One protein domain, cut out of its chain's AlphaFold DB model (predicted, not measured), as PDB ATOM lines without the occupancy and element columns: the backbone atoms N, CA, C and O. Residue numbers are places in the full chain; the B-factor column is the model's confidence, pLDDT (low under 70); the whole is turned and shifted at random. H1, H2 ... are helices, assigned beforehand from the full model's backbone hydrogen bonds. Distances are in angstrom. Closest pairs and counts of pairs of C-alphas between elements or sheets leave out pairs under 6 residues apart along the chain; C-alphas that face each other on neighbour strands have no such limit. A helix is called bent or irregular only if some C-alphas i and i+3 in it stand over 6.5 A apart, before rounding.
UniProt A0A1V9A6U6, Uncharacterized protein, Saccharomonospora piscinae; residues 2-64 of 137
ATOM      1  N   ILE A   2     -13.257 -48.137   9.382       75.06
ATOM      2  CA  ILE A   2     -13.098 -48.492   7.959       75.06
ATOM      3  C   ILE A   2     -12.308 -47.459   7.124       75.06
ATOM      4  O   ILE A   2     -11.537 -47.844   6.253       75.06
ATOM      5  N   ALA A   3     -12.467 -46.154   7.370       87.06
ATOM      6  CA  ALA A   3     -11.749 -45.124   6.609       87.06
ATOM      7  C   ALA A   3     -10.230 -45.113   6.879       87.06
ATOM      8  O   ALA A   3      -9.449 -45.000   5.941       87.06
ATOM      9  N   ARG A   4      -9.812 -45.290   8.142       86.31
ATOM     10  CA  ARG A   4      -8.394 -45.309   8.543       86.31
ATOM     11  C   ARG A   4      -7.690 -46.568   8.031       86.31
ATOM     12  O   ARG A   4      -6.571 -46.480   7.542       86.31
ATOM     13  N   ASP A   5      -8.376 -47.708   8.073       92.50
ATOM     14  CA  ASP A   5      -7.853 -48.978   7.550       92.50
ATOM     15  C   ASP A   5      -7.699 -48.936   6.025       92.50
ATOM     16  O   ASP A   5      -6.677 -49.354   5.483       92.50
ATOM     17  N   ARG A   6      -8.681 -48.358   5.320       93.44
ATOM     18  CA  ARG A   6      -8.595 -48.140   3.867       93.44
ATOM     19  C   ARG A   6      -7.437 -47.223   3.491       93.44
ATOM     20  O   ARG A   6      -6.751 -47.515   2.518       93.44
ATOM     21  N   GLU A   7      -7.203 -46.161   4.254       95.44
ATOM     22  CA  GLU A   7      -6.076 -45.252   4.024       95.44
ATOM     23  C   GLU A   7      -4.727 -45.955   4.234       95.44
ATOM     24  O   GLU A   7      -3.830 -45.844   3.401       95.44
ATOM     25  N   LEU A   8      -4.596 -46.749   5.302       95.12
ATOM     26  CA  LEU A   8      -3.387 -47.526   5.575       95.12
ATOM     27  C   LEU A   8      -3.092 -48.532   4.447       95.12
ATOM     28  O   LEU A   8      -1.962 -48.615   3.963       95.12
ATOM     29  N   LEU A   9      -4.121 -49.236   3.966       95.44
ATOM     30  CA  LEU A   9      -4.004 -50.154   2.831       95.44
ATOM     31  C   LEU A   9      -3.696 -49.426   1.516       95.44
ATOM     32  O   LEU A   9      -2.907 -49.922   0.714       95.44
ATOM     33  N   ALA A  10      -4.270 -48.243   1.288       96.44
ATOM     34  CA  ALA A  10      -3.979 -47.434   0.107       96.44
ATOM     35  C   ALA A  10      -2.522 -46.942   0.100       96.44
ATOM     36  O   ALA A  10      -1.863 -46.981  -0.943       96.44
ATOM     37  N   ARG A  11      -1.994 -46.531   1.261       95.88
ATOM     38  CA  ARG A  11      -0.578 -46.171   1.433       95.88
ATOM     39  C   ARG A  11       0.339 -47.367   1.174       95.88
ATOM     40  O   ARG A  11       1.278 -47.233   0.393       95.88
ATOM     41  N   LEU A  12       0.029 -48.539   1.732       96.56
ATOM     42  CA  LEU A  12       0.777 -49.774   1.465       96.56
ATOM     43  C   LEU A  12       0.765 -50.151  -0.023       96.56
ATOM     44  O   LEU A  12       1.813 -50.440  -0.597       96.56
ATOM     45  N   ALA A  13      -0.400 -50.100  -0.671       95.12
ATOM     46  CA  ALA A  13      -0.532 -50.414  -2.091       95.12
ATOM     47  C   ALA A  13       0.279 -49.456  -2.982       95.12
ATOM     48  O   ALA A  13       0.829 -49.879  -4.001       95.12
ATOM     49  N   ARG A  14       0.371 -48.177  -2.599       94.25
ATOM     50  CA  ARG A  14       1.209 -47.185  -3.283       94.25
ATOM     51  C   ARG A  14       2.693 -47.516  -3.134       94.25
ATOM     52  O   ARG A  14       3.379 -47.626  -4.141       94.25
ATOM     53  N   VAL A  15       3.158 -47.775  -1.910       94.06
ATOM     54  CA  VAL A  15       4.552 -48.182  -1.661       94.06
ATOM     55  C   VAL A  15       4.906 -49.448  -2.441       94.06
ATOM     56  O   VAL A  15       5.926 -49.473  -3.120       94.06
ATOM     57  N   ASN A  16       4.040 -50.466  -2.429       94.25
ATOM     58  CA  ASN A  16       4.263 -51.710  -3.169       94.25
ATOM     59  C   ASN A  16       4.383 -51.486  -4.686       94.25
ATOM     60  O   ASN A  16       5.189 -52.135  -5.349       94.25
ATOM     61  N   ARG A  17       3.599 -50.555  -5.242       95.75
ATOM     62  CA  ARG A  17       3.680 -50.179  -6.660       95.75
ATOM     63  C   ARG A  17       5.003 -49.488  -6.993       95.75
ATOM     64  O   ARG A  17       5.582 -49.762  -8.041       95.75
ATOM     65  N   ASP A  18       5.468 -48.608  -6.113       93.94
ATOM     66  CA  ASP A  18       6.594 -47.716  -6.395       93.94
ATOM     67  C   ASP A  18       7.960 -48.339  -6.037       93.94
ATOM     68  O   ASP A  18       8.993 -47.906  -6.554       93.94
ATOM     69  N   LEU A  19       7.987 -49.388  -5.205       93.75
ATOM     70  CA  LEU A  19       9.217 -49.987  -4.668       93.75
ATOM     71  C   LEU A  19      10.179 -50.486  -5.756       93.75
ATOM     72  O   LEU A  19      11.388 -50.281  -5.656       93.75
ATOM     73  N   GLY A  20       9.656 -51.083  -6.830       95.12
ATOM     74  CA  GLY A  20      10.479 -51.519  -7.963       95.12
ATOM     75  C   GLY A  20      11.192 -50.350  -8.649       95.12
ATOM     76  O   GLY A  20      12.376 -50.435  -8.967       95.12
ATOM     77  N   GLN A  21      10.506 -49.216  -8.811       96.25
ATOM     78  CA  GLN A  21      11.091 -48.017  -9.408       96.25
ATOM     79  C   GLN A  21      12.158 -47.390  -8.504       96.25
ATOM     80  O   GLN A  21      13.163 -46.875  -9.000       96.25
ATOM     81  N   VAL A  22      11.955 -47.436  -7.186       94.94
ATOM     82  CA  VAL A  22      12.940 -46.994  -6.190       94.94
ATOM     83  C   VAL A  22      14.192 -47.870  -6.243       94.94
ATOM     84  O   VAL A  22      15.295 -47.334  -6.320       94.94
ATOM     85  N   ALA A  23      14.038 -49.196  -6.299       95.06
ATOM     86  CA  ALA A  23      15.161 -50.123  -6.443       95.06
ATOM     87  C   ALA A  23      15.970 -49.854  -7.723       95.06
ATOM     88  O   ALA A  23      17.195 -49.771  -7.670       95.06
ATOM     89  N   LEU A  24      15.298 -49.634  -8.861       96.38
ATOM     90  CA  LEU A  24      15.963 -49.269 -10.117       96.38
ATOM     91  C   LEU A  24      16.758 -47.961  -9.999       96.38
ATOM     92  O   LEU A  24      17.877 -47.884 -10.496       96.38
ATOM     93  N   ARG A  25      16.210 -46.941  -9.325       95.81
ATOM     94  CA  ARG A  25      16.917 -45.666  -9.107       95.81
ATOM     95  C   ARG A  25      18.135 -45.830  -8.203       95.81
ATOM     96  O   ARG A  25      19.172 -45.256  -8.506       95.81
ATOM     97  N   LEU A  26      18.028 -46.623  -7.136       94.50
ATOM     98  CA  LEU A  26      19.155 -46.916  -6.247       94.50
ATOM     99  C   LEU A  26      20.275 -47.667  -6.976       94.50
ATOM    100  O   LEU A  26      21.441 -47.346  -6.772       94.50
ATOM    101  N   MET A  27      19.929 -48.616  -7.852       94.56
ATOM    102  CA  MET A  27      20.909 -49.315  -8.692       94.56
ATOM    103  C   MET A  27      21.554 -48.385  -9.724       94.56
ATOM    104  O   MET A  27      22.761 -48.434  -9.920       94.56
ATOM    105  N   ALA A  28      20.773 -47.506 -10.359       94.56
ATOM    106  CA  ALA A  28      21.298 -46.540 -11.325       94.56
ATOM    107  C   ALA A  28      22.198 -45.467 -10.685       94.56
ATOM    108  O   ALA A  28      23.028 -44.881 -11.372       94.56
ATOM    109  N   ALA A  29      22.026 -45.209  -9.387       92.75
ATOM    110  CA  ALA A  29      22.815 -44.258  -8.611       92.75
ATOM    111  C   ALA A  29      24.015 -44.903  -7.893       92.75
ATOM    112  O   ALA A  29      24.603 -44.269  -7.018       92.75
ATOM    113  N   GLN A  30      24.356 -46.155  -8.217       93.19
ATOM    114  CA  GLN A  30      25.561 -46.785  -7.688       93.19
ATOM    115  C   GLN A  30      26.815 -46.055  -8.168       93.19
ATOM    116  O   GLN A  30      26.908 -45.656  -9.329       93.19
ATOM    117  N   ASP A  31      27.801 -45.958  -7.282       90.06
ATOM    118  CA  ASP A  31      29.140 -45.467  -7.597       90.06
ATOM    119  C   ASP A  31      30.151 -46.543  -7.208       90.06
ATOM    120  O   ASP A  31      30.107 -47.080  -6.103       90.06
ATOM    121  N   GLY A  32      30.986 -46.968  -8.157       89.56
ATOM    122  CA  GLY A  32      31.907 -48.093  -7.949       89.56
ATOM    123  C   GLY A  32      31.240 -49.435  -7.596       89.56
ATOM    124  O   GLY A  32      31.918 -50.337  -7.114       89.56
ATOM    125  N   GLY A  33      29.928 -49.588  -7.827       89.69
ATOM    126  CA  GLY A  33      29.146 -50.767  -7.423       89.69
ATOM    127  C   GLY A  33      28.591 -50.704  -5.995       89.69
ATOM    128  O   GLY A  33      27.901 -51.631  -5.567       89.69
ATOM    129  N   GLU A  34      28.837 -49.615  -5.264       93.56
ATOM    130  CA  GLU A  34      28.279 -49.386  -3.933       93.56
ATOM    131  C   GLU A  34      26.923 -48.676  -4.014       93.56
ATOM    132  O   GLU A  34      26.706 -47.786  -4.837       93.56
ATOM    133  N   LEU A  35      25.984 -49.069  -3.149       92.56
ATOM    134  CA  LEU A  35      24.671 -48.426  -3.063       92.56
ATOM    135  C   LEU A  35      24.758 -47.089  -2.309       92.56
ATOM    136  O   LEU A  35      25.443 -47.003  -1.286       92.56
ATOM    137  N   PRO A  36      23.993 -46.064  -2.722       92.88
ATOM    138  CA  PRO A  36      24.008 -44.771  -2.052       92.88
ATOM    139  C   PRO A  36      23.389 -44.875  -0.650       92.88
ATOM    140  O   PRO A  36      22.174 -45.023  -0.491       92.88
ATOM    141  N   ALA A  37      24.220 -44.742   0.387       93.94
ATOM    142  CA  ALA A  37      23.799 -44.862   1.787       93.94
ATOM    143  C   ALA A  37      22.689 -43.869   2.184       93.94
ATOM    144  O   ALA A  37      21.845 -44.189   3.018       93.94
ATOM    145  N   GLY A  38      22.678 -42.668   1.591       94.06
ATOM    146  CA  GLY A  38      21.606 -41.683   1.783       94.06
ATOM    147  C   GLY A  38      20.256 -42.200   1.285       94.06
ATOM    148  O   GLY A  38      19.308 -42.273   2.060       94.06
ATOM    149  N   GLY A  39      20.206 -42.670   0.034       92.75
ATOM    150  CA  GLY A  39      18.984 -43.220  -0.557       92.75
ATOM    151  C   GLY A  39      18.483 -44.473   0.164       92.75
ATOM    152  O   GLY A  39      17.281 -44.622   0.371       92.75
ATOM    153  N   LEU A  40      19.385 -45.352   0.617       95.31
ATOM    154  CA  LEU A  40      18.999 -46.507   1.437       95.31
ATOM    155  C   LEU A  40      18.378 -46.092   2.775       95.31
ATOM    156  O   LEU A  40      17.393 -46.694   3.201       95.31
ATOM    157  N   ARG A  41      18.931 -45.062   3.426       97.38
ATOM    158  CA  ARG A  41      18.407 -44.549   4.694       97.38
ATOM    159  C   ARG A  41      17.018 -43.942   4.519       97.38
ATOM    160  O   ARG A  41      16.118 -44.327   5.252       97.38
ATOM    161  N   GLU A  42      16.824 -43.087   3.518       94.12
ATOM    162  CA  GLU A  42      15.520 -42.469   3.235       94.12
ATOM    163  C   GLU A  42      14.430 -43.517   2.973       94.12
ATOM    164  O   GLU A  42      13.331 -43.449   3.529       94.12
ATOM    165  N   VAL A  43      14.741 -44.536   2.165       94.88
ATOM    166  CA  VAL A  43      13.807 -45.636   1.886       94.88
ATOM    167  C   VAL A  43      13.526 -46.448   3.150       94.88
ATOM    168  O   VAL A  43      12.369 -46.753   3.437       94.88
ATOM    169  N   GLY A  44      14.561 -46.775   3.926       95.00
ATOM    170  CA  GLY A  44      14.423 -47.515   5.179       95.00
ATOM    171  C   GLY A  44      13.572 -46.779   6.217       95.00
ATOM    172  O   GLY A  44      12.700 -47.389   6.837       95.00
ATOM    173  N   GLU A  45      13.765 -45.470   6.371       96.06
ATOM    174  CA  GLU A  45      12.967 -44.619   7.259       96.06
ATOM    175  C   GLU A  45      11.497 -44.588   6.819       96.06
ATOM    176  O   GLU A  45      10.604 -44.837   7.632       96.06
ATOM    177  N   ALA A  46      11.230 -44.389   5.526       90.88
ATOM    178  CA  ALA A  46       9.868 -44.374   4.994       90.88
ATOM    179  C   ALA A  46       9.135 -45.716   5.193       90.88
ATOM    180  O   ALA A  46       7.959 -45.737   5.572       90.88
ATOM    181  N   LEU A  47       9.826 -46.842   4.973       94.56
ATOM    182  CA  LEU A  47       9.276 -48.180   5.213       94.56
ATOM    183  C   LEU A  47       9.042 -48.444   6.704       94.56
ATOM    184  O   LEU A  47       8.020 -49.027   7.066       94.56
ATOM    185  N   SER A  48       9.946 -47.977   7.566       96.06
ATOM    186  CA  SER A  48       9.819 -48.120   9.020       96.06
ATOM    187  C   SER A  48       8.607 -47.364   9.559       96.06
ATOM    188  O   SER A  48       7.874 -47.904  10.382       96.06
ATOM    189  N   VAL A  49       8.342 -46.152   9.058       95.00
ATOM    190  CA  VAL A  49       7.149 -45.371   9.428       95.00
ATOM    191  C   VAL A  49       5.868 -46.106   9.035       95.00
ATOM    192  O   VAL A  49       4.978 -46.273   9.867       95.00
ATOM    193  N   LEU A  50       5.773 -46.601   7.794       94.81
ATOM    194  CA  LEU A  50       4.596 -47.357   7.353       94.81
ATOM    195  C   LEU A  50       4.408 -48.647   8.170       94.81
ATOM    196  O   LEU A  50       3.290 -48.954   8.578       94.81
ATOM    197  N   GLY A  51       5.489 -49.384   8.434       94.00
ATOM    198  CA  GLY A  51       5.451 -50.577   9.281       94.00
ATOM    199  C   GLY A  51       5.003 -50.263  10.713       94.00
ATOM    200  O   GLY A  51       4.168 -50.977  11.265       94.00
ATOM    201  N   GLY A  52       5.488 -49.159  11.285       93.75
ATOM    202  CA  GLY A  52       5.064 -48.659  12.592       93.75
ATOM    203  C   GLY A  52       3.569 -48.342  12.644       93.75
ATOM    204  O   GLY A  52       2.888 -48.791  13.565       93.75
ATOM    205  N   ASP A  53       3.035 -47.658  11.628       94.44
ATOM    206  CA  ASP A  53       1.600 -47.366  11.517       94.44
ATOM    207  C   ASP A  53       0.756 -48.655  11.474       94.44
ATOM    208  O   ASP A  53      -0.304 -48.735  12.100       94.44
ATOM    209  N   MET A  54       1.232 -49.686  10.764       92.19
ATOM    210  CA  MET A  54       0.561 -50.988  10.684       92.19
ATOM    211  C   MET A  54       0.566 -51.734  12.021       92.19
ATOM    212  O   MET A  54      -0.470 -52.260  12.423       92.19
ATOM    213  N   LEU A  55       1.697 -51.748  12.726       90.69
ATOM    214  CA  LEU A  55       1.817 -52.386  14.041       90.69
ATOM    215  C   LEU A  55       0.990 -51.661  15.105       90.69
ATOM    216  O   LEU A  55       0.283 -52.304  15.878       90.69
ATOM    217  N   ALA A  56       1.019 -50.327  15.117       87.75
ATOM    218  CA  ALA A  56       0.173 -49.532  16.002       87.75
ATOM    219  C   ALA A  56      -1.306 -49.856  15.770       87.75
ATOM    220  O   ALA A  56      -2.060 -50.055  16.722       87.75
ATOM    221  N   ARG A  57      -1.711 -49.984  14.501       90.31
ATOM    222  CA  ARG A  57      -3.081 -50.353  14.168       90.31
ATOM    223  C   ARG A  57      -3.436 -51.781  14.592       90.31
ATOM    224  O   ARG A  57      -4.545 -51.990  15.071       90.31
ATOM    225  N   ALA A  58      -2.522 -52.738  14.448       88.00
ATOM    226  CA  ALA A  58      -2.720 -54.103  14.935       88.00
ATOM    227  C   ALA A  58      -2.919 -54.132  16.458       88.00
ATOM    228  O   ALA A  58      -3.905 -54.691  16.921       88.00
ATOM    229  N   ASN A  59      -2.090 -53.413  17.220       86.50
ATOM    230  CA  ASN A  59      -2.236 -53.305  18.676       86.50
ATOM    231  C   ASN A  59      -3.589 -52.698  19.092       86.50
ATOM    232  O   ASN A  59      -4.189 -53.132  20.073       86.50
ATOM    233  N   GLU A  60      -4.097 -51.702  18.352       85.88
ATOM    234  CA  GLU A  60      -5.443 -51.153  18.581       85.88
ATOM    235  C   GLU A  60      -6.540 -52.212  18.359       85.88
ATOM    236  O   GLU A  60      -7.518 -52.251  19.104       85.88
ATOM    237  N   LEU A  61      -6.395 -53.060  17.334       84.69
ATOM    238  CA  LEU A  61      -7.342 -54.134  17.018       84.69
ATOM    239  C   LEU A  61      -7.266 -55.284  18.026       84.69
ATOM    240  O   LEU A  61      -8.307 -55.788  18.435       84.69
ATOM    241  N   ASP A  62      -6.065 -55.639  18.477       83.75
ATOM    242  CA  ASP A  62      -5.850 -56.621  19.542       83.75
ATOM    243  C   ASP A  62      -6.431 -56.131  20.883       83.75
ATOM    244  O   ASP A  62      -6.896 -56.925  21.700       83.75
ATOM    245  N   GLY A  63      -6.480 -54.807  21.086       71.75
ATOM    246  CA  GLY A  63      -7.165 -54.146  22.201       71.75
ATOM    247  C   GLY A  63      -8.693 -54.043  22.063       71.75
ATOM    248  O   GLY A  63      -9.365 -53.663  23.026       71.75
ATOM    249  N   HIS A  64      -9.278 -54.391  20.912       53.19
ATOM    250  CA  HIS A  64     -10.726 -54.492  20.742       53.19
ATOM    251  C   HIS A  64     -11.198 -55.919  21.039       53.19
ATOM    252  O   HIS A  64     -11.146 -56.814  20.199       53.19
TER     253      HIS A  64
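This is residues 2 to 64 of the 137 residues of an uncharacterized protein of Saccharomonospora piscinae (UniProt A0A1V9A6U6). A long bent helix, H1, folds back through a short link into a second long helix, H2, the two loosely side by side as a rod, with residues 58 to 64 sticking out. The 63 printed residues, all helix in class with no named strand, are loose, with a radius of gyration of the C-alphas of 15.2 A and spans of 52 by 18 by 11 A.

H1, residues 2 to 28, was assigned as one helix by its hydrogen bonds but is bent: C-alphas 17 and 20 are 7.1 A apart. Its arms are H1a, residues 2 to 17, 22.3 A, from C-alpha 2 at (-13.098, -48.492, 7.959), and H1b, residues 20 to 28, 12.4 A. H2, residues 37 to 62, runs 36.5 A to C-alpha 62 at (-5.850, -56.621, 19.542).

H1a and H1b stand at 37 degrees, only just a steep tilt. H1a touches H2 with residues 8 to 12 alone, and H2 touches H1a with residues 50 to 54 alone; the closest C-alphas, of Leu 8 and Met 54, are 7.3 A apart. They run opposite ways at a shallow tilt of 28 degrees. H1b and H2 are close but not clearly touching, the closest C-alphas, of Leu 26 and Gly 39, being 6.8 A apart. In H1a, H1b and H2 every O i to N i+4 pair is within hydrogen-bond range.

The C-alphas farthest apart, of Gly 32 and His 64, are 51.8 A apart. The printed part has no cut, and residue 64 is under pLDDT 70.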